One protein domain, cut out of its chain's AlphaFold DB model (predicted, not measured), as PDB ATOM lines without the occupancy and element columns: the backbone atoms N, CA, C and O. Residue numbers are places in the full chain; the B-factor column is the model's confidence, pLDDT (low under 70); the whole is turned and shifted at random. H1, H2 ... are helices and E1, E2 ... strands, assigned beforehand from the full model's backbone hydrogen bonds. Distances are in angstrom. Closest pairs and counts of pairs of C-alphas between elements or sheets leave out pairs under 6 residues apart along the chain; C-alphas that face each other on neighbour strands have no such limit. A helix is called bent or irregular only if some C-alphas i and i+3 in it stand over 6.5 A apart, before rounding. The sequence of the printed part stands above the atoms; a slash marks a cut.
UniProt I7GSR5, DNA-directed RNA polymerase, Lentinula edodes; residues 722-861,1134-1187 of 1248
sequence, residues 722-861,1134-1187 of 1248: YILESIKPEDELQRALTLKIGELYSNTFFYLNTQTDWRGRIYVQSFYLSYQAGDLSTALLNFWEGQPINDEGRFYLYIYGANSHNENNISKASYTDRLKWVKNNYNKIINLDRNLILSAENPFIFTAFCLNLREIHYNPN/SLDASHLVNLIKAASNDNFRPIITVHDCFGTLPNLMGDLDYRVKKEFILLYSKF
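AT A GLANCE: This is residues 722 to 861 and 1134 to 1187 of the 1248 residues of the protein "DNA-directed RNA polymerase" of Lentinula edodes (UniProt I7GSR5). Helices H4 to H9 cluster into one lobe round H4 and H9, and long H11 runs outward from beside the first residues of H4, 791 to 797, to cross H10, making a second, smaller part with the hairpin E4 E5. The first stretch, H1, H2 and the hairpin E1 E2, lies loosely along one side of both parts, and H3 packs on H9. The 194 printed residues hold eleven named helices and five named strands, in the order H1 H2 E1 E2 H3 E3 H4 to H10 E4 E5 H11, with two antiparallel two-stranded sheets, E1 - E2 and E4 - E5. The class is mostly helix, and the whole is compact, with a radius of gyration of the C-alphas of 17.8 A and spans of 51 by 40 by 32 A.

IN THESE COORDINATES: H1 is residues 722 to 726, from C-alpha 722 at (263.121, 242.989, 291.872). H2 is 732 to 747, 24.8 A long and irregular, with C-alphas 744 and 747 7.7 A apart. E1 is 754 to 757, E2 762 to 764, H3 775 to 779 and E3 781 to 783. H4 is 791 to 805, 21.4 A. H5 is 807 to 812, irregular, with C-alphas 808 and 811 8.6 A apart. H6 is 815 to 824, 14.2 A, H7 826 to 830, H8 834 to 839 and H9 843 to 858, 22.7 A. After the cut, H10 is 1134 to 1149, 22.5 A, E4 1156 to 1158 and E5 1161 to 1164. H11 is 1166 to 1185, 29.4 A and irregular, with C-alphas 1167 and 1170 7.5 A apart; it ends at C-alpha 1185 (314.007, 251.522, 288.408).

HOW THE PARTS SIT: H1 and H8 are close but not clearly touching, closest at C-alphas 723 and 838, 7.2 A; so are H2 and H3, at 738 and 777, 6.6 A. In hairpin E1 E2, N 755 and O 763 are 2.8 A apart, within hydrogen-bond range. E3 pairs with no named strand. H4 and H9, each touching four helices, are the hubs; they touch at C-alphas 804 and 846, 5.8 A, opposite ways at a shallow tilt of 33 degrees, only just short of steep. H9 touches H3 at 845 and 779, 4.7 A, and H7 at 854 and 830, 4.3 A; it only just touches H8, only at the corner, with 3 pairs of C-alphas within 8 A. H4 touches H6 at 802 and 818, 5.6 A, and H5 only at the corner; H5 and H6 form a helical hairpin. Residues 1166 to 1170 of H11 touch H4, about perpendicular at 80 degrees, closest at C-alphas 1167 and 793, 3.9 A. H10 touches H11 at 1143 and 1179, 6.0 A, at a steep tilt of 58 degrees. In hairpin E4 E5, N 1163 and O 1156 are 2.8 A apart, within hydrogen-bond range; E4 is near E2. Each O i to N i+4 pair is within range in H1, H3, H6, H7, H8 and H9, against 11 of 12 in H2, 10 of 11 in H4, 11 of 12 in H10, 14 of 16 in H11 and 0 of 2 in H5, where 2 of 3 O i to N i+3 pairs are.

THE WHOLE: The C-alphas of Tyr 722 and Lys 1186, the two farthest apart, are 53.2 A apart. Residues 862 to 1133 are not printed, with 41.0 A between C-alphas 861 and 1134. Of the links printed whole, none is long. Residues 728 to 733, of which 732 and 733 belong to H2, stand free. The mean pLDDT of the printed part is 93.8, and only residue 1187 is under 70.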
ATOM      1  N   TYR A 722     262.921 242.918 290.421       95.94
ATOM      2  CA  TYR A 722     263.121 242.989 291.872       95.94
ATOM      3  C   TYR A 722     264.452 243.651 292.279       95.94
ATOM      4  O   TYR A 722     264.541 244.230 293.362       95.94
ATOM      5  N   ILE A 723     265.484 243.598 291.427       96.38
ATOM      6  CA  ILE A 723     266.789 244.236 291.648       96.38
ATOM      7  C   ILE A 723     266.655 245.765 291.576       96.38
ATOM      8  O   ILE A 723     267.107 246.477 292.476       96.38
ATOM      9  N   LEU A 724     265.978 246.277 290.541       95.38
ATOM     10  CA  LEU A 724     265.708 247.709 290.369       95.38
ATOM     11  C   LEU A 724     264.748 248.247 291.443       95.38
ATOM     12  O   LEU A 724     264.895 249.396 291.863       95.38
ATOM     13  N   GLU A 725     263.801 247.420 291.887       93.88
ATOM     14  CA  GLU A 725     262.835 247.727 292.950       93.88
ATOM     15  C   GLU A 725     263.490 247.777 294.345       93.88
ATOM     16  O   GLU A 725     263.217 248.684 295.134       93.88
ATOM     17  N   SER A 726     264.376 246.819 294.652       94.56
ATOM     18  CA  SER A 726     264.997 246.673 295.979       94.56
ATOM     19  C   SER A 726     266.128 247.676 296.216       94.56
ATOM     20  O   SER A 726     266.228 248.270 297.294       94.56
ATOM     21  N   ILE A 727     266.990 247.881 295.216       93.50
ATOM     22  CA  ILE A 727     268.143 248.779 295.321       93.50
ATOM     23  C   ILE A 727     267.667 250.197 295.021       93.50
ATOM     24  O   ILE A 727     267.427 250.537 293.864       93.50
ATOM     25  N   LYS A 728     267.562 251.064 296.027       90.88
ATOM     26  CA  LYS A 728     267.123 252.454 295.808       90.88
ATOM     27  C   LYS A 728     268.161 253.255 295.000       90.88
ATOM     28  O   LYS A 728     269.353 253.106 295.256       90.88
ATOM     29  N   PRO A 729     267.749 254.094 294.033       88.88
ATOM     30  CA  PRO A 729     268.667 254.984 293.327       88.88
ATOM     31  C   PRO A 729     269.104 256.159 294.214       88.88
ATOM     32  O   PRO A 729     268.308 256.669 295.001       88.88
ATOM     33  N   GLU A 730     270.337 256.638 294.028       85.25
ATOM     34  CA  GLU A 730     270.761 257.953 294.541       85.25
ATOM     35  C   GLU A 730     270.076 259.092 293.768       85.25
ATOM     36  O   GLU A 730     269.567 260.043 294.360       85.25
ATOM     37  N   ASP A 731     270.012 258.952 292.438       88.44
ATOM     38  CA  ASP A 731     269.263 259.810 291.520       88.44
ATOM     39  C   ASP A 731     268.381 258.933 290.615       88.44
ATOM     40  O   ASP A 731     268.847 258.112 289.819       88.44
ATOM     41  N   GLU A 732     267.073 259.093 290.786       89.50
ATOM     42  CA  GLU A 732     266.033 258.313 290.117       89.50
ATOM     43  C   GLU A 732     265.928 258.626 288.614       89.50
ATOM     44  O   GLU A 732     265.631 257.736 287.813       89.50
ATOM     45  N   LEU A 733     266.226 259.869 288.219       88.56
ATOM     46  CA  LEU A 733     266.238 260.287 286.821       88.56
ATOM     47  C   LEU A 733     267.508 259.791 286.122       88.56
ATOM     48  O   LEU A 733     267.416 259.250 285.024       88.56
ATOM     49  N   GLN A 734     268.679 259.888 286.762       88.56
ATOM     50  CA  GLN A 734     269.934 259.357 286.200       88.56
ATOM     51  C   GLN A 734     269.872 257.831 286.005       88.56
ATOM     52  O   GLN A 734     270.379 257.331 284.998       88.56
ATOM     53  N   ARG A 735     269.196 257.079 286.894       91.44
ATOM     54  CA  ARG A 735     268.929 255.644 286.670       91.44
ATOM     55  C   ARG A 735     268.033 255.410 285.451       91.44
ATOM     56  O   ARG A 735     268.372 254.573 284.617       91.44
ATOM     57  N   ALA A 736     266.913 256.127 285.342       90.00
ATOM     58  CA  ALA A 736     265.991 255.981 284.212       90.00
ATOM     59  C   ALA A 736     266.673 256.325 282.873       90.00
ATOM     60  O   ALA A 736     266.552 255.573 281.909       90.00
ATOM     61  N   LEU A 737     267.467 257.400 282.849       89.00
ATOM     62  CA  LEU A 737     268.328 257.793 281.729       89.00
ATOM     63  C   LEU A 737     269.317 256.681 281.349       89.00
ATOM     64  O   LEU A 737     269.379 256.293 280.187       89.00
ATOM     65  N   THR A 738     270.044 256.128 282.324       92.38
ATOM     66  CA  THR A 738     271.018 255.040 282.113       92.38
ATOM     67  C   THR A 738     270.374 253.808 281.477       92.38
ATOM     68  O   THR A 738     270.881 253.296 280.480       92.38
ATOM     69  N   LEU A 739     269.222 253.364 281.996       93.56
ATOM     70  CA  LEU A 739     268.476 252.241 281.422       93.56
ATOM     71  C   LEU A 739     267.979 252.560 280.005       93.56
ATOM     72  O   LEU A 739     268.163 251.740 279.105       93.56
ATOM     73  N   LYS A 740     267.421 253.757 279.773       89.69
ATOM     74  CA  LYS A 740     266.862 254.118 278.462       89.69
ATOM     75  C   LYS A 740     267.927 254.280 277.379       89.69
ATOM     76  O   LYS A 740     267.707 253.900 276.234       89.69
ATOM     77  N   ILE A 741     269.102 254.791 277.739       90.12
ATOM     78  CA  ILE A 741     270.257 254.874 276.836       90.12
ATOM     79  C   ILE A 741     270.837 253.471 276.587       90.12
ATOM     80  O   ILE A 741     271.207 253.162 275.456       90.12
ATOM     81  N   GLY A 742     270.808 252.582 277.587       93.12
ATOM     82  CA  GLY A 742     271.071 251.152 277.406       93.12
ATOM     83  C   GLY A 742     270.123 250.482 276.400       93.12
ATOM     84  O   GLY A 742     270.580 249.726 275.546       93.12
ATOM     85  N   GLU A 743     268.820 250.783 276.434       91.44
ATOM     86  CA  GLU A 743     267.876 250.306 275.408       91.44
ATOM     87  C   GLU A 743     268.230 250.844 274.014       91.44
ATOM     88  O   GLU A 743     268.274 250.071 273.055       91.44
ATOM     89  N   LEU A 744     268.493 252.151 273.895       88.94
ATOM     90  CA  LEU A 744     268.781 252.810 272.616       88.94
ATOM     91  C   LEU A 744     270.009 252.213 271.923       88.94
ATOM     92  O   LEU A 744     269.927 251.832 270.758       88.94
ATOM     93  N   TYR A 745     271.122 252.073 272.643       91.56
ATOM     94  CA  TYR A 745     272.389 251.579 272.092       91.56
ATOM     95  C   TYR A 745     272.489 250.038 272.070       91.56
ATOM     96  O   TYR A 745     273.523 249.494 271.688       91.56
ATOM     97  N   SER A 746     271.428 249.310 272.442       91.00
ATOM     98  CA  SER A 746     271.451 247.845 272.612       91.00
ATOM     99  C   SER A 746     271.832 247.031 271.366       91.00
ATOM    100  O   SER A 746     272.319 245.911 271.512       91.00
ATOM    101  N   ASN A 747     271.639 247.578 270.160       87.25
ATOM    102  CA  ASN A 747     271.871 246.890 268.881       87.25
ATOM    103  C   ASN A 747     272.959 247.562 268.014       87.25
ATOM    104  O   ASN A 747     272.925 247.458 266.786       87.25
ATOM    105  N   THR A 748     273.910 248.280 268.619       91.00
ATOM    106  CA  THR A 748     275.070 248.846 267.910       91.00
ATOM    107  C   THR A 748     276.317 248.854 268.793       91.00
ATOM    108  O   THR A 748     276.208 248.843 270.021       91.00
ATOM    109  N   PHE A 749     277.500 248.925 268.179       94.75
ATOM    110  CA  PHE A 749     278.695 249.359 268.902       94.75
ATOM    111  C   PHE A 749     278.765 250.878 268.986       94.75
ATOM    112  O   PHE A 749     278.239 251.591 268.130       94.75
ATOM    113  N   PHE A 750     279.461 251.368 269.997       95.62
ATOM    114  CA  PHE A 750     279.722 252.783 270.213       95.62
ATOM    115  C   PHE A 750     281.104 252.983 270.830       95.62
ATOM    116  O   PHE A 750     281.737 252.042 271.307       95.62
ATOM    117  N   TYR A 751     281.554 254.230 270.840       96.62
ATOM    118  CA  TYR A 751     282.835 254.634 271.399       96.62
ATOM    119  C   TYR A 751     282.612 255.609 272.556       96.62
ATOM    120  O   TYR A 751     281.681 256.421 272.549       96.62
ATOM    121  N   LEU A 752     283.472 255.538 273.569       96.31
ATOM    122  CA  LEU A 752     283.420 256.414 274.737       96.31
ATOM    123  C   LEU A 752     284.528 257.460 274.621       96.31
ATOM    124  O   LEU A 752     285.687 257.155 274.884       96.31
ATOM    125  N   ASN A 753     284.175 258.688 274.222       95.12
ATOM    126  CA  ASN A 753     285.161 259.762 274.124       95.12
ATOM    127  C   ASN A 753     285.732 260.110 275.507       95.12
ATOM    128  O   ASN A 753     284.988 260.270 276.482       95.12
ATOM    129  N   THR A 754     287.050 260.268 275.568       94.81
ATOM    130  CA  THR A 754     287.806 260.589 276.777       94.81
ATOM    131  C   THR A 754     288.536 261.930 276.665       94.81
ATOM    132  O   THR A 754     288.829 262.438 275.582       94.81
ATOM    133  N   GLN A 755     288.791 262.531 277.823       93.12
ATOM    134  CA  GLN A 755     289.587 263.739 278.032       93.12
ATOM    135  C   GLN A 755     290.538 263.522 279.212       93.12
ATOM    136  O   GLN A 755     290.518 262.477 279.861       93.12
ATOM    137  N   THR A 756     291.367 264.519 279.505       94.00
ATOM    138  CA  THR A 756     292.372 264.475 280.570       94.00
ATOM    139  C   THR A 756     292.194 265.622 281.560       94.00
ATOM    140  O   THR A 756     291.580 266.644 281.245       94.00
ATOM    141  N   ASP A 757     292.744 265.481 282.765       93.00
ATOM    142  CA  ASP A 757     293.132 266.642 283.568       93.00
ATOM    143  C   ASP A 757     294.581 267.059 283.264       93.00
ATOM    144  O   ASP A 757     295.335 266.354 282.593       93.00
ATOM    145  N   TRP A 758     294.999 268.208 283.793       93.12
ATOM    146  CA  TRP A 758     296.357 268.741 283.609       93.12
ATOM    147  C   TRP A 758     297.483 267.871 284.208       93.12
ATOM    148  O   TRP A 758     298.652 268.212 284.058       93.12
ATOM    149  N   ARG A 759     297.153 266.775 284.903       92.75
ATOM    150  CA  ARG A 759     298.097 265.809 285.490       92.75
ATOM    151  C   ARG A 759     298.263 264.571 284.602       92.75
ATOM    152  O   ARG A 759     299.134 263.751 284.874       92.75
ATOM    153  N   GLY A 760     297.421 264.436 283.573       92.12
ATOM    154  CA  GLY A 760     297.347 263.292 282.666       92.12
ATOM    155  C   GLY A 760     296.287 262.247 283.035       92.12
ATOM    156  O   GLY A 760     296.177 261.246 282.330       92.12
ATOM    157  N   ARG A 761     295.486 262.434 284.099       92.88
ATOM    158  CA  ARG A 761     294.443 261.455 284.469       92.88
ATOM    159  C   ARG A 761     293.318 261.468 283.435       92.88
ATOM    160  O   ARG A 761     292.795 262.535 283.125       92.88
ATOM    161  N   ILE A 762     292.930 260.289 282.946       93.69
ATOM    162  CA  ILE A 762     291.938 260.116 281.872       93.69
ATOM    163  C   ILE A 762     290.515 259.986 282.437       93.69
ATOM    164  O   ILE A 762     290.283 259.258 283.407       93.69
ATOM    165  N   TYR A 763     289.567 260.678 281.802       93.81
ATOM    166  CA  TYR A 763     288.155 260.770 282.175       93.81
ATOM    167  C   TYR A 763     287.233 260.555 280.966       93.81
ATOM    168  O   TYR A 763     287.419 261.185 279.926       93.81
ATOM    169  N   VAL A 764     286.204 259.718 281.104       94.12
ATOM    170  CA  VAL A 764     285.150 259.525 280.087       94.12
ATOM    171  C   VAL A 764     284.158 260.697 280.103       94.12
ATOM    172  O   VAL A 764     283.683 261.096 281.166       94.12
ATOM    173  N   GLN A 765     283.806 261.233 278.928       89.69
ATOM    174  CA  GLN A 765     282.823 262.323 278.795       89.69
ATOM    175  C   GLN A 765     281.357 261.863 278.872       89.69
ATOM    176  O   GLN A 765     280.507 262.626 279.327       89.69
ATOM    177  N   SER A 766     281.042 260.641 278.429       87.56
ATOM    178  CA  SER A 766     279.691 260.078 278.566       87.56
ATOM    179  C   SER A 766     279.363 259.831 280.041       87.56
ATOM    180  O   SER A 766     280.187 259.326 280.806       87.56
ATOM    181  N   PHE A 767     278.145 260.188 280.445       78.62
ATOM    182  CA  PHE A 767     277.748 260.226 281.857       78.62
ATOM    183  C   PHE A 767     276.751 259.143 282.274       78.62
ATOM    184  O   PHE A 767     276.596 258.919 283.478       78.62
ATOM    185  N   TYR A 768     276.099 258.503 281.301       86.88
ATOM    186  CA  TYR A 768     275.029 257.519 281.506       86.88
ATOM    187  C   TYR A 768     275.488 256.086 281.218       86.88
ATOM    188  O   TYR A 768     275.162 255.172 281.969       86.88
ATOM    189  N   LEU A 769     276.297 255.899 280.173       91.25
ATOM    190  CA  LEU A 769     277.047 254.670 279.908       91.25
ATOM    191  C   LEU A 769     278.538 255.013 279.956       91.25
ATOM    192  O   LEU A 769     279.036 255.706 279.066       91.25
ATOM    193  N   SER A 770     279.223 254.592 281.019       92.94
ATOM    194  CA  SER A 770     280.664 254.788 281.212       92.94
ATOM    195  C   SER A 770     281.222 253.762 282.194       92.94
ATOM    196  O   SER A 770     280.627 253.522 283.240       92.94
ATOM    197  N   TYR A 771     282.400 253.209 281.896       93.81
ATOM    198  CA  TYR A 771     283.100 252.285 282.795       93.81
ATOM    199  C   TYR A 771     283.677 252.983 284.040       93.81
ATOM    200  O   TYR A 771     284.146 252.314 284.951       93.81
ATOM    201  N   GLN A 772     283.635 254.321 284.091       93.69
ATOM    202  CA  GLN A 772     284.016 255.143 285.248       93.69
ATOM    203  C   GLN A 772     282.797 255.659 286.044       93.69
ATOM    204  O   GLN A 772     282.934 256.557 286.876       93.69
ATOM    205  N   ALA A 773     281.590 255.158 285.759       88.94
ATOM    206  CA  ALA A 773     280.371 255.493 286.491       88.94
ATOM    207  C   ALA A 773     280.036 254.419 287.555       88.94
ATOM    208  O   ALA A 773     280.820 253.510 287.814       88.94
ATOM    209  N   GLY A 774     278.891 254.559 288.231       90.31
ATOM    210  CA  GLY A 774     278.473 253.623 289.284       90.31
ATOM    211  C   GLY A 774     278.013 252.260 288.752       90.31
ATOM    212  O   GLY A 774     277.575 252.164 287.607       90.31
ATOM    213  N   ASP A 775     278.052 251.250 289.630       94.81
ATOM    214  CA  ASP A 775     277.699 249.823 289.452       94.81
ATOM    215  C   ASP A 775     276.805 249.498 288.232       94.81
ATOM    216  O   ASP A 775     277.258 248.849 287.293       94.81
ATOM    217  N   LEU A 776     275.570 250.022 288.175       96.19
ATOM    218  CA  LEU A 776     274.631 249.787 287.062       96.19
ATOM    219  C   LEU A 776     275.187 250.170 285.676       96.19
ATOM    220  O   LEU A 776     274.964 249.447 284.711       96.19
ATOM    221  N   SER A 777     275.867 251.310 285.557       95.00
ATOM    222  CA  SER A 777     276.395 251.812 284.281       95.00
ATOM    223  C   SER A 777     277.572 250.961 283.800       95.00
ATOM    224  O   SER A 777     277.622 250.580 282.632       95.00
ATOM    225  N   THR A 778     278.462 250.580 284.721       95.56
ATOM    226  CA  THR A 778     279.608 249.703 284.445       95.56
ATOM    227  C   THR A 778     279.155 248.276 284.119       95.56
ATOM    228  O   THR A 778     279.635 247.693 283.152       95.56
ATOM    229  N   ALA A 779     278.168 247.732 284.838       97.12
ATOM    230  CA  ALA A 779     277.591 246.410 284.568       97.12
ATOM    231  C   ALA A 779     276.833 246.329 283.227       97.12
ATOM    232  O   ALA A 779     276.756 245.261 282.611       97.12
ATOM    233  N   LEU A 780     276.269 247.456 282.773       97.62
ATOM    234  CA  LEU A 780     275.618 247.594 281.468       97.62
ATOM    235  C   LEU A 780     276.603 247.749 280.301       97.62
ATOM    236  O   LEU A 780     276.149 247.762 279.157       97.62
ATOM    237  N   LEU A 781     277.914 247.829 280.541       96.81
ATOM    238  CA  LEU A 781     278.926 247.876 279.488       96.81
ATOM    239  C   LEU A 781     279.606 246.525 279.277       96.81
ATOM    240  O   LEU A 781     280.111 245.900 280.204       96.81
ATOM    241  N   ASN A 782     279.699 246.144 278.009       97.50
ATOM    242  CA  ASN A 782     280.615 245.131 277.510       97.50
ATOM    243  C   ASN A 782     281.557 245.780 276.479       97.50
ATOM    244  O   ASN A 782     281.243 246.819 275.889       97.50
ATOM    245  N   PHE A 783     282.683 245.137 276.185       98.06
ATOM    246  CA  PHE A 783     283.348 245.335 274.899       98.06
ATOM    247  C   PHE A 783     282.445 244.817 273.767       98.06
ATOM    248  O   PHE A 783     281.626 243.915 273.970       98.06
ATOM    249  N   TRP A 784     282.570 245.393 272.571       95.75
ATOM    250  CA  TRP A 784     281.833 244.895 271.405       95.75
ATOM    251  C   TRP A 784     282.322 243.509 270.974       95.75
ATOM    252  O   TRP A 784     281.528 242.614 270.691       95.75
ATOM    253  N   GLU A 785     283.640 243.330 270.971       94.56
ATOM    254  CA  GLU A 785     284.311 242.074 270.651       94.56
ATOM    255  C   GLU A 785     284.636 241.324 271.954       94.56
ATOM    256  O   GLU A 785     285.053 241.917 272.950       94.56
ATOM    257  N   GLY A 786     284.405 240.010 271.959       95.56
ATOM    258  CA  GLY A 786     284.653 239.118 273.092       95.56
ATOM    259  C   GLY A 786     285.390 237.859 272.662       95.56
ATOM    260  O   GLY A 786     285.661 237.662 271.480       95.56
ATOM    261  N   GLN A 787     285.689 236.987 273.621       96.12
ATOM    262  CA  GLN A 787     286.412 235.738 273.370       96.12
ATOM    263  C   GLN A 787     285.717 234.544 274.044       96.12
ATOM    264  O   GLN A 787     285.095 234.730 275.093       96.12
ATOM    265  N   PRO A 788     285.823 233.320 273.488       97.06
ATOM    266  CA  PRO A 788     285.434 232.109 274.205       97.06
ATOM    267  C   PRO A 788     286.277 231.977 275.481       97.06
ATOM    268  O   PRO A 788     287.494 232.175 275.449       97.06
ATOM    269  N   ILE A 789     285.637 231.690 276.614       95.81
ATOM    270  CA  ILE A 789     286.310 231.720 277.921       95.81
ATOM    271  C   ILE A 789     287.319 230.559 278.078       95.81
ATOM    272  O   ILE A 789     286.964 229.385 277.943       95.81
ATOM    273  N   ASN A 790     288.580 230.875 278.387       95.31
ATOM    274  CA  ASN A 790     289.608 229.882 278.733       95.31
ATOM    275  C   ASN A 790     289.711 229.708 280.269       95.31
ATOM    276  O   ASN A 790     288.980 230.355 281.020       95.31
ATOM    277  N   ASP A 791     290.576 228.820 280.770       94.94
ATOM    278  CA  ASP A 791     290.671 228.567 282.221       94.94
ATOM    279  C   ASP A 791     291.235 229.741 283.034       94.94
ATOM    280  O   ASP A 791     290.838 229.940 284.184       94.94
ATOM    281  N   GLU A 792     292.092 230.565 282.434       94.50
ATOM    282  CA  GLU A 792     292.591 231.798 283.046       94.50
ATOM    283  C   GLU A 792     291.500 232.878 283.103       94.50
ATOM    284  O   GLU A 792     291.278 233.499 284.142       94.50
ATOM    285  N   GLY A 793     290.715 233.018 282.035       95.88
ATOM    286  CA  GLY A 793     289.526 233.857 282.010       95.88
ATOM    287  C   GLY A 793     288.461 233.391 282.998       95.88
ATOM    288  O   GLY A 793     287.870 234.223 283.684       95.88
ATOM    289  N   ARG A 794     288.257 232.075 283.156       95.94
ATOM    290  CA  ARG A 794     287.409 231.514 284.222       95.94
ATOM    291  C   ARG A 794     287.949 231.886 285.608       95.94
ATOM    292  O   ARG A 794     287.163 232.313 286.452       95.94
ATOM    293  N   PHE A 795     289.262 231.793 285.837       96.50
ATOM    294  CA  PHE A 795     289.899 232.226 287.087       96.50
ATOM    295  C   PHE A 795     289.640 233.715 287.376       96.50
ATOM    296  O   PHE A 795     289.044 234.029 288.407       96.50
ATOM    297  N   TYR A 796     290.000 234.629 286.470       97.19
ATOM    298  CA  TYR A 796     289.841 236.070 286.706       97.19
ATOM    299  C   TYR A 796     288.371 236.508 286.787       97.19
ATOM    300  O   TYR A 796     288.035 237.356 287.614       97.19
ATOM    301  N   LEU A 797     287.469 235.882 286.024       96.88
ATOM    302  CA  LEU A 797     286.027 236.113 286.145       96.88
ATOM    303  C   LEU A 797     285.492 235.682 287.523       96.88
ATOM    304  O   LEU A 797     284.653 236.379 288.090       96.88
ATOM    305  N   TYR A 798     285.994 234.582 288.098       97.12
ATOM    306  CA  TYR A 798     285.629 234.152 289.455       97.12
ATOM    307  C   TYR A 798     286.186 235.109 290.524       97.12
ATOM    308  O   TYR A 798     285.473 235.425 291.477       97.12
ATOM    309  N   ILE A 799     287.419 235.611 290.368       96.19
ATOM    310  CA  ILE A 799     287.975 236.633 291.274       96.19
ATOM    311  C   ILE A 799     287.132 237.915 291.223       96.19
ATOM    312  O   ILE A 799     286.717 238.402 292.271       96.19
ATOM    313  N   TYR A 800     286.788 238.405 290.030       96.00
ATOM    314  CA  TYR A 800     285.934 239.585 289.848       96.00
ATOM    315  C   TYR A 800     284.533 239.405 290.471       96.00
ATOM    316  O   TYR A 800     284.036 240.284 291.181       96.00
ATOM    317  N   GLY A 801     283.928 238.224 290.303       95.88
ATOM    318  CA  GLY A 801     282.680 237.853 290.972       95.88
ATOM    319  C   GLY A 801     282.773 237.907 292.501       95.88
ATOM    320  O   GLY A 801     281.929 238.525 293.144       95.88
ATOM    321  N   ALA A 802     283.824 237.336 293.097       95.81
ATOM    322  CA  ALA A 802     284.046 237.404 294.545       95.81
ATOM    323  C   ALA A 802     284.322 238.839 295.040       95.81
ATOM    324  O   ALA A 802     283.814 239.240 296.090       95.81
ATOM    325  N   ASN A 803     285.083 239.628 294.275       94.12
ATOM    326  CA  ASN A 803     285.399 241.023 294.593       94.12
ATOM    327  C   ASN A 803     284.136 241.888 294.694       94.12
ATOM    328  O   ASN A 803     284.031 242.706 295.606       94.12
ATOM    329  N   SER A 804     283.160 241.672 293.806       94.19
ATOM    330  CA  SER A 804     281.891 242.417 293.799       94.19
ATOM    331  C   SER A 804     280.917 242.052 294.931       94.19
ATOM    332  O   SER A 804     279.976 242.808 295.173       94.19
ATOM    333  N   HIS A 805     281.129 240.939 295.649       90.69
ATOM    334  CA  HIS A 805     280.190 240.457 296.673       90.69
ATOM    335  C   HIS A 805     280.532 240.917 298.099       90.69
ATOM    336  O   HIS A 805     279.688 241.488 298.781       90.69
ATOM    337  N   ASN A 806     281.785 240.726 298.522       77.94
ATOM    338  CA  ASN A 806     282.349 241.142 299.819       77.94
ATOM    339  C   ASN A 806     281.682 240.607 301.120       77.94
ATOM    340  O   ASN A 806     282.106 240.981 302.218       77.94
ATOM    341  N   GLU A 807     280.729 239.670 301.044       81.00
ATOM    342  CA  GLU A 807     280.264 238.886 302.203       81.00
ATOM    343  C   GLU A 807     281.456 238.316 303.000       81.00
ATOM    344  O   GLU A 807     282.424 237.814 302.429       81.00
ATOM    345  N   ASN A 808     281.412 238.408 304.335       79.44
ATOM    346  CA  ASN A 808     282.471 237.930 305.238       79.44
ATOM    347  C   ASN A 808     283.894 238.453 304.909       79.44
ATOM    348  O   ASN A 808     284.888 237.828 305.273       79.44
ATOM    349  N   ASN A 809     283.997 239.627 304.269       83.12
ATOM    350  CA  ASN A 809     285.231 240.225 303.740       83.12
ATOM    351  C   ASN A 809     285.906 239.407 302.619       83.12
ATOM    352  O   ASN A 809     287.128 239.470 302.466       83.12
ATOM    353  N   ILE A 810     285.149 238.652 301.810       89.81
ATOM    354  CA  ILE A 810     285.716 237.783 300.762       89.81
ATOM    355  C   ILE A 810     286.600 238.544 299.752       89.81
ATOM    356  O   ILE A 810     287.607 237.999 299.301       89.81
ATOM    357  N   SER A 811     286.344 239.838 299.499       85.31
ATOM    358  CA  SER A 811     287.199 240.697 298.649       85.31
ATOM    359  C   SER A 811     288.618 240.933 299.205       85.31
ATOM    360  O   SER A 811     289.478 241.474 298.506       85.31
ATOM    361  N   LYS A 812     288.873 240.565 300.469       85.19
ATOM    362  CA  LYS A 812     290.174 240.648 301.157       85.19
ATOM    363  C   LYS A 812     290.683 239.279 301.633       85.19
ATOM    364  O   LYS A 812     291.670 239.201 302.358       85.19
ATOM    365  N   ALA A 813     290.048 238.194 301.191       91.88
ATOM    366  CA  ALA A 813     290.592 236.849 301.325       91.88
ATOM    367  C   ALA A 813     291.654 236.559 300.243       91.88
ATOM    368  O   ALA A 813     291.814 237.327 299.283       91.88
ATOM    369  N   SER A 814     292.352 235.428 300.390       95.06
ATOM    370  CA  SER A 814     293.259 234.897 299.365       95.06
ATOM    371  C   SER A 814     292.511 234.624 298.052       95.06
ATOM    372  O   SER A 814     291.300 234.375 298.069       95.06
ATOM    373  N   TYR A 815     293.191 234.627 296.901       95.38
ATOM    374  CA  TYR A 815     292.550 234.215 295.641       95.38
ATOM    375  C   TYR A 815     292.021 232.778 295.724       95.38
ATOM    376  O   TYR A 815     290.917 232.503 295.253       95.38
ATOM    377  N   THR A 816     292.748 231.874 296.382       96.31
ATOM    378  CA  THR A 816     292.288 230.502 296.628       96.31
ATOM    379  C   THR A 816     290.970 230.461 297.414       96.31
ATOM    380  O   THR A 816     290.092 229.663 297.081       96.31
ATOM    381  N   ASP A 817     290.765 231.332 298.405       96.12
ATOM    382  CA  ASP A 817     289.508 231.400 299.163       96.12
ATOM    383  C   ASP A 817     288.380 232.097 298.391       96.12
ATOM    384  O   ASP A 817     287.239 231.634 298.442       96.12
ATOM    385  N   ARG A 818     288.689 233.129 297.592       95.94
ATOM    386  CA  ARG A 818     287.734 233.737 296.642       95.94
ATOM    387  C   ARG A 818     287.185 232.689 295.665       95.94
ATOM    388  O   ARG A 818     285.970 232.578 295.498       95.94
ATOM    389  N   LEU A 819     288.055 231.840 295.108       96.50
ATOM    390  CA  LEU A 819     287.651 230.703 294.268       96.50
ATOM    391  C   LEU A 819     286.794 229.674 295.025       96.50
ATOM    392  O   LEU A 819     285.827 229.166 294.454       96.50
ATOM    393  N   LYS A 820     287.122 229.349 296.287       96.56
ATOM    394  CA  LYS A 820     286.295 228.453 297.123       96.56
ATOM    395  C   LYS A 820     284.898 229.038 297.335       96.56
ATOM    396  O   LYS A 820     283.923 228.317 297.161       96.56
ATOM    397  N   TRP A 821     284.781 230.327 297.659       96.56
ATOM    398  CA  TRP A 821     283.484 230.979 297.877       96.56
ATOM    399  C   TRP A 821     282.608 230.971 296.614       96.56
ATOM    400  O   TRP A 821     281.425 230.637 296.707       96.56
ATOM    401  N   VAL A 822     283.185 231.228 295.429       97.06
ATOM    402  CA  VAL A 822     282.456 231.107 294.149       97.06
ATOM    403  C   VAL A 822     282.009 229.666 293.902       97.06
ATOM    404  O   VAL A 822     280.852 229.446 293.559       97.06
ATOM    405  N   LYS A 823     282.881 228.671 294.118       96.69
ATOM    406  CA  LYS A 823     282.529 227.249 293.950       96.69
ATOM    407  C   LYS A 823     281.431 226.803 294.924       96.69
ATOM    408  O   LYS A 823     280.479 226.155 294.503       96.69
ATOM    409  N   ASN A 824     281.509 227.213 296.188       97.12
ATOM    410  CA  ASN A 824     280.519 226.887 297.218       97.12
ATOM    411  C   ASN A 824     279.144 227.521 296.938       97.12
ATOM    412  O   ASN A 824     278.117 226.934 297.271       97.12
ATOM    413  N   ASN A 825     279.110 228.697 296.304       96.94
ATOM    414  CA  ASN A 825     277.873 229.360 295.888       96.94
ATOM    415  C   ASN A 825     277.493 229.093 294.418       96.94
ATOM    416  O   ASN A 825     276.495 229.643 293.960       96.94
ATOM    417  N   TYR A 826     278.216 228.246 293.677       97.88
ATOM    418  CA  TYR A 826     278.057 228.094 292.222       97.88
ATOM    419  C   TYR A 826     276.612 227.769 291.811       97.88
ATOM    420  O   TYR A 826     276.056 228.425 290.934       97.88
ATOM    421  N   ASN A 827     275.952 226.854 292.530       98.06
ATOM    422  CA  ASN A 827     274.549 226.505 292.287       98.06
ATOM    423  C   ASN A 827     273.572 227.664 292.560       98.06
ATOM    424  O   ASN A 827     272.529 227.729 291.921       98.06
ATOM    425  N   LYS A 828     273.883 228.594 293.472       97.88
ATOM    426  CA  LYS A 828     273.090 229.822 293.672       97.88
ATOM    427  C   LYS A 828     273.344 230.836 292.552       97.88
ATOM    428  O   LYS A 828     272.415 231.487 292.091       97.88
ATOM    429  N   ILE A 829     274.601 230.945 292.118       98.06
ATOM    430  CA  ILE A 829     275.064 231.875 291.080       98.06
ATOM    431  C   ILE A 829     274.404 231.546 289.733       98.06
ATOM    432  O   ILE A 829     273.764 232.416 289.149       98.06
ATOM    433  N   ILE A 830     274.467 230.290 289.272       97.62
ATOM    434  CA  ILE A 830     273.851 229.888 287.990       97.62
ATOM    435  C   ILE A 830     272.314 229.938 288.011       97.62
ATOM    436  O   ILE A 830     271.701 230.093 286.960       97.62
ATOM    437  N   ASN A 831     271.687 229.854 289.190       97.31
ATOM    438  CA  ASN A 831     270.232 229.968 289.366       97.31
ATOM    439  C   ASN A 831     269.761 231.391 289.738       97.31
ATOM    440  O   ASN A 831     268.585 231.576 290.041       97.31
ATOM    441  N   LEU A 832     270.652 232.393 289.701       97.31
ATOM    442  CA  LEU A 832     270.362 233.803 290.009       97.31
ATOM    443  C   LEU A 832     269.665 234.017 291.373       97.31
ATOM    444  O   LEU A 832     268.667 234.736 291.469       97.31
ATOM    445  N   ASP A 833     270.186 233.391 292.434       97.38
ATOM    446  CA  ASP A 833     269.615 233.489 293.784       97.38
ATOM    447  C   ASP A 833     269.473 234.947 294.256       97.38
ATOM    448  O   ASP A 833     270.445 235.705 294.346       97.38
ATOM    449  N   ARG A 834     268.237 235.322 294.604       96.00
ATOM    450  CA  ARG A 834     267.872 236.705 294.938       96.00
ATOM    451  C   ARG A 834     268.568 237.220 296.193       96.00
ATOM    452  O   ARG A 834     268.899 238.402 296.257       96.00
ATOM    453  N   ASN A 835     268.799 236.360 297.185       95.00
ATOM    454  CA  ASN A 835     269.420 236.766 298.444       95.00
ATOM    455  C   ASN A 835     270.926 236.971 298.258       95.00
ATOM    456  O   ASN A 835     271.484 237.937 298.777       95.00
ATOM    457  N   LEU A 836     271.576 236.107 297.472       95.88
ATOM    458  CA  LEU A 836     272.974 236.261 297.087       95.88
ATOM    459  C   LEU A 836     273.171 237.538 296.255       95.88
ATOM    460  O   LEU A 836     274.073 238.312 296.548       95.88
ATOM    461  N   ILE A 837     272.303 237.806 295.274       96.81
ATOM    462  CA  ILE A 837     272.401 239.014 294.440       96.81
ATOM    463  C   ILE A 837     272.195 240.297 295.259       96.81
ATOM    464  O   ILE A 837     272.981 241.231 295.129       96.81
ATOM    465  N   LEU A 838     271.184 240.349 296.133       95.44
ATOM    466  CA  LEU A 838     270.885 241.546 296.936       95.44
ATOM    467  C   LEU A 838     271.825 241.767 298.139       95.44
ATOM    468  O   LEU A 838     271.732 242.814 298.779       95.44
ATOM    469  N   SER A 839     272.701 240.811 298.463       94.31
ATOM    470  CA  SER A 839     273.712 240.940 299.530       94.31
ATOM    471  C   SER A 839     275.092 241.385 299.035       94.31
ATOM    472  O   SER A 839     275.950 241.683 299.863       94.31
ATOM    473  N   ALA A 840     275.300 241.461 297.718       95.25
ATOM    474  CA  ALA A 840     276.553 241.913 297.120       95.25
ATOM    475  C   ALA A 840     276.817 243.416 297.351       95.25
ATOM    476  O   ALA A 840     275.886 244.222 297.366       95.25
ATOM    477  N   GLU A 841     278.091 243.812 297.452       93.25
ATOM    478  CA  GLU A 841     278.496 245.228 297.516       93.25
ATOM    479  C   GLU A 841     278.267 245.968 296.181       93.25
ATOM    480  O   GLU A 841     277.864 247.129 296.192       93.25
ATOM    481  N   ASN A 842     278.451 245.286 295.042       95.50
ATOM    482  CA  ASN A 842     278.147 245.785 293.694       95.50
ATOM    483  C   ASN A 842     277.143 244.841 292.993       95.50
ATOM    484  O   ASN A 842     277.541 243.985 292.195       95.50
ATOM    485  N   PRO A 843     275.842 244.917 293.333       96.56
ATOM    486  CA  PRO A 843     274.833 243.949 292.904       96.56
ATOM    487  C   PRO A 843     274.550 243.924 291.397       96.56
ATOM    488  O   PRO A 843     274.191 242.861 290.884       96.56
ATOM    489  N   PHE A 844     274.710 245.024 290.650       97.69
ATOM    490  CA  PHE A 844     274.512 244.993 289.194       97.69
ATOM    491  C   PHE A 844     275.682 244.292 288.486       97.69
ATOM    492  O   PHE A 844     275.440 243.421 287.645       97.69
ATOM    493  N   ILE A 845     276.930 244.580 288.877       97.44
ATOM    494  CA  ILE A 845     278.130 243.854 288.428       97.44
ATOM    495  C   ILE A 845     278.036 242.372 288.812       97.44
ATOM    496  O   ILE A 845     278.251 241.505 287.961       97.44
ATOM    497  N   PHE A 846     277.645 242.059 290.051       97.94
ATOM    498  CA  PHE A 846     277.481 240.672 290.491       97.94
ATOM    499  C   PHE A 846     276.377 239.948 289.698       97.94
ATOM    500  O   PHE A 846     276.561 238.802 289.299       97.94
ATOM    501  N   THR A 847     275.271 240.622 289.361       98.44
ATOM    502  CA  THR A 847     274.229 240.060 288.478       98.44
ATOM    503  C   THR A 847     274.765 239.766 287.073       98.44
ATOM    504  O   THR A 847     274.471 238.707 286.519       98.44
ATOM    505  N   ALA A 848     275.585 240.655 286.497       98.25
ATOM    506  CA  ALA A 848     276.240 240.412 285.208       98.25
ATOM    507  C   ALA A 848     277.191 239.201 285.266       98.25
ATOM    508  O   ALA A 848     277.165 238.353 284.373       98.25
ATOM    509  N   PHE A 849     277.968 239.072 286.344       98.19
ATOM    510  CA  PHE A 849     278.802 237.898 286.618       98.19
ATOM    511  C   PHE A 849     277.971 236.605 286.721       98.19
ATOM    512  O   PHE A 849     278.309 235.615 286.071       98.19
ATOM    513  N   CYS A 850     276.853 236.614 287.456       98.44
ATOM    514  CA  CYS A 850     275.963 235.457 287.572       98.44
ATOM    515  C   CYS A 850     275.349 235.048 286.225       98.44
ATOM    516  O   CYS A 850     275.308 233.861 285.902       98.44
ATOM    517  N   LEU A 851     274.925 236.017 285.404       98.25
ATOM    518  CA  LEU A 851     274.418 235.768 284.050       98.25
ATOM    519  C   LEU A 851     275.494 235.158 283.137       98.25
ATOM    520  O   LEU A 851     275.203 234.198 282.422       98.25
ATOM    521  N   ASN A 852     276.732 235.656 283.206       97.81
ATOM    522  CA  ASN A 852     277.863 235.100 282.464       97.81
ATOM    523  C   ASN A 852     278.201 233.669 282.926       97.81
ATOM    524  O   ASN A 852     278.411 232.797 282.087       97.81
ATOM    525  N   LEU A 853     278.201 233.375 284.235       97.88
ATOM    526  CA  LEU A 853     278.436 232.004 284.713       97.88
ATOM    527  C   LEU A 853     277.279 231.049 284.377       97.88
ATOM    528  O   LEU A 853     277.545 229.890 284.064       97.88
ATOM    529  N   ARG A 854     276.022 231.521 284.376       97.31
ATOM    530  CA  ARG A 854     274.862 230.750 283.891       97.31
ATOM    531  C   ARG A 854     275.024 230.377 282.416       97.31
ATOM    532  O   ARG A 854     274.725 229.252 282.035       97.31
ATOM    533  N   GLU A 855     275.534 231.287 281.589       96.06
ATOM    534  CA  GLU A 855     275.817 231.004 280.179       96.06
ATOM    535  C   GLU A 855     276.978 230.015 280.003       96.06
ATOM    536  O   GLU A 855     276.829 229.043 279.268       96.06
ATOM    537  N   ILE A 856     278.093 230.202 280.721       96.50
ATOM    538  CA  ILE A 856     279.255 229.292 280.683       96.50
ATOM    539  C   ILE A 856     278.880 227.876 281.154       96.50
ATOM    540  O   ILE A 856     279.430 226.894 280.662       96.50
ATOM    541  N   HIS A 857     277.926 227.756 282.084       96.56
ATOM    542  CA  HIS A 857     277.412 226.470 282.556       96.56
ATOM    543  C   HIS A 857     276.705 225.669 281.450       96.56
ATOM    544  O   HIS A 857     276.932 224.467 281.327       96.56
ATOM    545  N   TYR A 858     275.878 226.326 280.627       96.38
ATOM    546  CA  TYR A 858     275.177 225.678 279.509       96.38
ATOM    547  C   TYR A 858     276.001 225.625 278.212       96.38
ATOM    548  O   TYR A 858     275.740 224.786 277.353       96.38
ATOM    549  N   ASN A 859     276.999 226.499 278.061       95.00
ATOM    550  CA  ASN A 859     277.930 226.529 276.937       95.00
ATOM    551  C   ASN A 859     279.360 226.821 277.440       95.00
ATOM    552  O   ASN A 859     279.730 227.989 277.575       95.00
ATOM    553  N   PRO A 860     280.207 225.795 277.645       90.56
ATOM    554  CA  PRO A 860     281.591 225.977 278.098       90.56
ATOM    555  C   PRO A 860     282.466 226.863 277.193       90.56
ATOM    556  O   PRO A 860     283.478 227.386 277.657       90.56
ATOM    557  N   ASN A 861     282.060 227.059 275.931       90.44
ATOM    558  CA  ASN A 861     282.719 227.905 274.932       90.44
ATOM    559  C   ASN A 861     282.017 229.270 274.753       90.44
ATOM    560  O   ASN A 861     282.169 229.914 273.713       90.44
ATOM    561  N   SER A1134     300.223 262.387 288.814       95.00
ATOM    562  CA  SER A1134     301.001 262.415 287.567       95.00
ATOM    563  C   SER A1134     301.895 261.182 287.381       95.00
ATOM    564  O   SER A1134     302.192 260.823 286.244       95.00
ATOM    565  N   LEU A1135     302.285 260.495 288.461       95.00
ATOM    566  CA  LEU A1135     302.955 259.191 288.428       95.00
ATOM    567  C   LEU A1135     301.954 258.072 288.104       95.00
ATOM    568  O   LEU A1135     302.218 257.321 287.168       95.00
ATOM    569  N   ASP A1136     300.786 258.038 288.761       93.38
ATOM    570  CA  ASP A1136     299.657 257.154 288.418       93.38
ATOM    571  C   ASP A1136     299.299 257.287 286.918       93.38
ATOM    572  O   ASP A1136     299.223 256.307 286.176       93.38
ATOM    573  N   ALA A1137     299.158 258.525 286.423       94.50
ATOM    574  CA  ALA A1137     298.894 258.788 285.006       94.50
ATOM    575  C   ALA A1137     300.062 258.393 284.080       94.50
ATOM    576  O   ALA A1137     299.834 257.956 282.952       94.50
ATOM    577  N   SER A1138     301.314 258.519 284.528       94.88
ATOM    578  CA  SER A1138     302.489 258.128 283.730       94.88
ATOM    579  C   SER A1138     302.647 256.622 283.614       94.88
ATOM    580  O   SER A1138     303.031 256.135 282.555       94.88
ATOM    581  N   HIS A1139     302.315 255.887 284.675       94.94
ATOM    582  CA  HIS A1139     302.237 254.432 284.655       94.94
ATOM    583  C   HIS A1139     301.223 253.961 283.612       94.94
ATOM    584  O   HIS A1139     301.559 253.119 282.781       94.94
ATOM    585  N   LEU A1140     300.040 254.584 283.566       94.81
ATOM    586  CA  LEU A1140     299.033 254.304 282.542       94.81
ATOM    587  C   LEU A1140     299.499 254.659 281.118       94.81
ATOM    588  O   LEU A1140     299.352 253.845 280.209       94.81
ATOM    589  N   VAL A1141     300.088 255.840 280.903       95.00
ATOM    590  CA  VAL A1141     300.616 256.234 279.579       95.00
ATOM    591  C   VAL A1141     301.707 255.263 279.104       95.00
ATOM    592  O   VAL A1141     301.706 254.860 277.941       95.00
ATOM    593  N   ASN A1142     302.598 254.825 279.998       94.69
ATOM    594  CA  ASN A1142     303.635 253.842 279.676       94.69
ATOM    595  C   ASN A1142     303.038 252.453 279.387       94.69
ATOM    596  O   ASN A1142     303.436 251.820 278.412       94.69
ATOM    597  N   LEU A1143     302.035 252.014 280.158       95.75
ATOM    598  CA  LEU A1143     301.297 250.767 279.932       95.75
ATOM    599  C   LEU A1143     300.624 250.734 278.554       95.75
ATOM    600  O   LEU A1143     300.783 249.759 277.820       95.75
ATOM    601  N   ILE A1144     299.909 251.800 278.175       95.38
ATOM    602  CA  ILE A1144     299.273 251.887 276.853       95.38
ATOM    603  C   ILE A1144     300.330 251.961 275.747       95.38
ATOM    604  O   ILE A1144     300.201 251.250 274.757       95.38
ATOM    605  N   LYS A1145     301.419 252.719 275.927       92.94
ATOM    606  CA  LYS A1145     302.532 252.762 274.963       92.94
ATOM    607  C   LYS A1145     303.184 251.388 274.761       92.94
ATOM    608  O   LYS A1145     303.478 251.019 273.628       92.94
ATOM    609  N   ALA A1146     303.376 250.618 275.832       93.38
ATOM    610  CA  ALA A1146     303.890 249.254 275.759       93.38
ATOM    611  C   ALA A1146     302.910 248.307 275.042       93.38
ATOM    612  O   ALA A1146     303.344 247.509 274.216       93.38
ATOM    613  N   ALA A1147     301.607 248.429 275.310       94.31
ATOM    614  CA  ALA A1147     300.551 247.626 274.692       94.31
ATOM    615  C   ALA A1147     300.261 247.991 273.219       94.31
ATOM    616  O   ALA A1147     299.896 247.128 272.427       94.31
ATOM    617  N   SER A1148     300.459 249.248 272.806       91.62
ATOM    618  CA  SER A1148     300.357 249.639 271.392       91.62
ATOM    619  C   SER A1148     301.450 248.992 270.532       91.62
ATOM    620  O   SER A1148     301.188 248.680 269.373       91.62
ATOM    621  N   ASN A1149     302.646 248.746 271.084       90.44
ATOM    622  CA  ASN A1149     303.767 248.154 270.340       90.44
ATOM    623  C   ASN A1149     303.510 246.700 269.902       90.44
ATOM    624  O   ASN A1149     304.064 246.269 268.893       90.44
ATOM    625  N   ASP A1150     302.685 245.949 270.638       91.00
ATOM    626  CA  ASP A1150     302.315 244.560 270.330       91.00
ATOM    627  C   ASP A1150     300.802 244.358 270.106       91.00
ATOM    628  O   ASP A1150     300.318 243.230 270.039       91.00
ATOM    629  N   ASN A1151     300.059 245.454 269.904       90.50
ATOM    630  CA  ASN A1151     298.606 245.494 269.686       90.50
ATOM    631  C   ASN A1151     297.755 244.842 270.799       90.50
ATOM    632  O   ASN A1151     296.603 244.470 270.553       90.50
ATOM    633  N   PHE A1152     298.273 244.732 272.024       94.81
ATOM    634  CA  PHE A1152     297.531 244.189 273.159       94.81
ATOM    635  C   PHE A1152     296.342 245.096 273.532       94.81
ATOM    636  O   PHE A1152     296.506 246.223 274.003       94.81
ATOM    637  N   ARG A1153     295.115 244.613 273.301       93.00
ATOM    638  CA  ARG A1153     293.869 245.377 273.481       93.00
ATOM    639  C   ARG A1153     292.662 244.441 273.678       93.00
ATOM    640  O   ARG A1153     292.707 243.314 273.187       93.00
ATOM    641  N   PRO A1154     291.561 244.900 274.302       95.75
ATOM    642  CA  PRO A1154     291.342 246.235 274.869       95.75
ATOM    643  C   PRO A1154     291.967 246.408 276.265       95.75
ATOM    644  O   PRO A1154     292.070 245.449 277.024       95.75
ATOM    645  N   ILE A1155     292.315 247.645 276.627       95.88
ATOM    646  CA  ILE A1155     292.621 248.058 278.008       95.88
ATOM    647  C   ILE A1155     291.703 249.231 278.356       95.88
ATOM    648  O   ILE A1155     291.600 250.178 277.581       95.88
ATOM    649  N   ILE A1156     291.062 249.192 279.522       95.62
ATOM    650  CA  ILE A1156     290.314 250.317 280.101       95.62
ATOM    651  C   ILE A1156     290.748 250.548 281.549       95.62
ATOM    652  O   ILE A1156     291.252 249.631 282.191       95.62
ATOM    653  N   THR A1157     290.543 251.755 282.084       94.06
ATOM    654  CA  THR A1157     290.957 252.080 283.459       94.06
ATOM    655  C   THR A1157     290.031 253.058 284.169       94.06
ATOM    656  O   THR A1157     289.715 254.131 283.638       94.06
ATOM    657  N   VAL A1158     289.718 252.772 285.431       91.31
ATOM    658  CA  VAL A1158     289.170 253.755 286.376       91.31
ATOM    659  C   VAL A1158     290.327 254.291 287.223       91.31
ATOM    660  O   VAL A1158     290.412 254.061 288.420       91.31
ATOM    661  N   HIS A1159     291.249 254.992 286.555       88.50
ATOM    662  CA  HIS A1159     292.527 255.467 287.103       88.50
ATOM    663  C   HIS A1159     293.476 254.332 287.522       88.50
ATOM    664  O   HIS A1159     294.164 253.796 286.661       88.50
ATOM    665  N   ASP A1160     293.507 253.982 288.807       87.38
ATOM    666  CA  ASP A1160     294.334 252.941 289.428       87.38
ATOM    667  C   ASP A1160     293.668 251.546 289.450       87.38
ATOM    668  O   ASP A1160     294.238 250.559 289.914       87.38
ATOM    669  N   CYS A1161     292.460 251.466 288.899       93.50
ATOM    670  CA  CYS A1161     291.735 250.245 288.573       93.50
ATOM    671  C   CYS A1161     291.937 249.909 287.084       93.50
ATOM    672  O   CYS A1161     291.647 250.746 286.222       93.50
ATOM    673  N   PHE A1162     292.411 248.696 286.771       96.25
ATOM    674  CA  PHE A1162     292.763 248.254 285.413       96.25
ATOM    675  C   PHE A1162     291.819 247.151 284.923       96.25
ATOM    676  O   PHE A1162     291.536 246.215 285.666       96.25
ATOM    677  N   GLY A1163     291.342 247.239 283.675       96.56
ATOM    678  CA  GLY A1163     290.342 246.320 283.123       96.56
ATOM    679  C   GLY A1163     290.583 245.873 281.680       96.56
ATOM    680  O   GLY A1163     291.075 246.631 280.844       96.56
ATOM    681  N   THR A1164     290.209 244.626 281.383       97.69
ATOM    682  CA  THR A1164     290.291 243.997 280.049       97.69
ATOM    683  C   THR A1164     289.330 242.795 279.953       97.69
ATOM    684  O   THR A1164     288.493 242.584 280.835       97.69
ATOM    685  N   LEU A1165     289.397 242.023 278.864       97.81
ATOM    686  CA  LEU A1165     288.697 240.743 278.713       97.81
ATOM    687  C   LEU A1165     289.269 239.699 279.692       97.81
ATOM    688  O   LEU A1165     290.484 239.673 279.882       97.81
ATOM    689  N   PRO A1166     288.462 238.779 280.259       97.19
ATOM    690  CA  PRO A1166     288.942 237.849 281.288       97.19
ATOM    691  C   PRO A1166     290.179 237.038 280.882       97.19
ATOM    692  O   PRO A1166     291.119 236.928 281.663       97.19
ATOM    693  N   ASN A1167     290.201 236.531 279.646       97.06
ATOM    694  CA  ASN A1167     291.309 235.754 279.081       97.06
ATOM    695  C   ASN A1167     292.642 236.526 278.992       97.06
ATOM    696  O   ASN A1167     293.680 235.897 278.829       97.06
ATOM    697  N   LEU A1168     292.614 237.864 279.032       97.25
ATOM    698  CA  LEU A1168     293.783 238.741 278.870       97.25
ATOM    699  C   LEU A1168     294.272 239.333 280.203       97.25
ATOM    700  O   LEU A1168     295.261 240.064 280.233       97.25
ATOM    701  N   MET A1169     293.581 239.064 281.316       97.12
ATOM    702  CA  MET A1169     293.857 239.746 282.582       97.12
ATOM    703  C   MET A1169     295.205 239.340 283.211       97.12
ATOM    704  O   MET A1169     295.832 240.176 283.855       97.12
ATOM    705  N   GLY A1170     295.703 238.120 282.975       96.19
ATOM    706  CA  GLY A1170     297.042 237.704 283.424       96.19
ATOM    707  C   GLY A1170     298.175 238.464 282.727       96.19
ATOM    708  O   GLY A1170     299.077 238.986 283.383       96.19
ATOM    709  N   ASP A1171     298.074 238.621 281.404       96.38
ATOM    710  CA  ASP A1171     298.992 239.455 280.621       96.38
ATOM    711  C   ASP A1171     298.917 240.931 281.040       96.38
ATOM    712  O   ASP A1171     299.950 241.599 281.125       96.38
ATOM    713  N   LEU A1172     297.715 241.453 281.322       97.31
ATOM    714  CA  LEU A1172     297.557 242.824 281.810       97.31
ATOM    715  C   LEU A1172     298.190 243.002 283.198       97.31
ATOM    716  O   LEU A1172     298.946 243.949 283.384       97.31
ATOM    717  N   ASP A1173     297.949 242.090 284.142       96.25
ATOM    718  CA  ASP A1173     298.559 242.078 285.480       96.25
ATOM    719  C   ASP A1173     300.098 242.081 285.411       96.25
ATOM    720  O   ASP A1173     300.761 242.883 286.078       96.25
ATOM    721  N   TYR A1174     300.673 241.250 284.536       96.38
ATOM    722  CA  TYR A1174     302.111 241.231 284.270       96.38
ATOM    723  C   TYR A1174     302.622 242.557 283.679       96.38
ATOM    724  O   TYR A1174     303.618 243.102 284.161       96.38
ATOM    725  N   ARG A1175     301.931 243.120 282.675       96.62
ATOM    726  CA  ARG A1175     302.291 244.409 282.050       96.62
ATOM    727  C   ARG A1175     302.198 245.573 283.039       96.62
ATOM    728  O   ARG A1175     303.119 246.384 283.102       96.62
ATOM    729  N   VAL A1176     301.139 245.629 283.851       96.62
ATOM    730  CA  VAL A1176     300.946 246.635 284.909       96.62
ATOM    731  C   VAL A1176     302.121 246.595 285.887       96.62
ATOM    732  O   VAL A1176     302.731 247.636 286.131       96.62
ATOM    733  N   LYS A1177     302.513 245.412 286.380       96.56
ATOM    734  CA  LYS A1177     303.683 245.258 287.266       96.56
ATOM    735  C   LYS A1177     304.981 245.673 286.580       96.56
ATOM    736  O   LYS A1177     305.722 246.484 287.124       96.56
ATOM    737  N   LYS A1178     305.242 245.172 285.370       96.06
ATOM    738  CA  LYS A1178     306.464 245.467 284.607       96.06
ATOM    739  C   LYS A1178     306.659 246.970 284.375       96.06
ATOM    740  O   LYS A1178     307.734 247.496 284.652       96.06
ATOM    741  N   GLU A1179     305.633 247.674 283.902       95.31
ATOM    742  CA  GLU A1179     305.747 249.110 283.615       95.31
ATOM    743  C   GLU A1179     305.771 249.966 284.898       95.31
ATOM    744  O   GLU A1179     306.349 251.052 284.888       95.31
ATOM    745  N   PHE A1180     305.244 249.465 286.025       95.50
ATOM    746  CA  PHE A1180     305.422 250.077 287.350       95.50
ATOM    747  C   PHE A1180     306.869 249.946 287.846       95.50
ATOM    748  O   PHE A1180     307.453 250.924 288.307       95.50
ATOM    749  N   ILE A1181     307.481 248.766 287.696       95.38
ATOM    750  CA  ILE A1181     308.898 248.541 288.023       95.38
ATOM    751  C   ILE A1181     309.774 249.488 287.197       95.38
ATOM    752  O   ILE A1181     310.577 250.228 287.763       95.38
ATOM    753  N   LEU A1182     309.561 249.543 285.877       93.75
ATOM    754  CA  LEU A1182     310.300 250.432 284.972       93.75
ATOM    755  C   LEU A1182     310.131 251.922 285.318       93.75
ATOM    756  O   LEU A1182     311.088 252.683 285.160       93.75
ATOM    757  N   LEU A1183     308.966 252.338 285.834       93.38
ATOM    758  CA  LEU A1183     308.709 253.704 286.310       93.38
ATOM    759  C   LEU A1183     309.694 254.136 287.415       93.38
ATOM    760  O   LEU A1183     310.102 255.297 287.450       93.38
ATOM    761  N   TYR A1184     310.083 253.205 288.294       93.19
ATOM    762  CA  TYR A1184     310.871 253.474 289.505       93.19
ATOM    763  C   TYR A1184     312.321 252.977 289.459       93.19
ATOM    764  O   TYR A1184     313.171 253.512 290.177       93.19
ATOM    765  N   SER A1185     312.635 251.994 288.612       89.38
ATOM    766  CA  SER A1185     314.007 251.522 288.408       89.38
ATOM    767  C   SER A1185     314.787 252.405 287.432       89.38
ATOM    768  O   SER A1185     315.954 252.688 287.686       89.38
ATOM    769  N   LYS A1186     314.153 252.884 286.348       80.19
ATOM    770  CA  LYS A1186     314.844 253.578 285.245       80.19
ATOM    771  C   LYS A1186     314.859 255.107 285.339       80.19
ATOM    772  O   LYS A1186     315.814 255.723 284.878       80.19
ATOM    773  N   PHE A1187     313.801 255.730 285.861       69.44
ATOM    774  CA  PHE A1187     313.588 257.180 285.711       69.44
ATOM    775  C   PHE A1187     313.995 258.037 286.920       69.44
ATOM    776  O   PHE A1187     313.856 259.253 286.842       69.44
TER     777      PHE A1187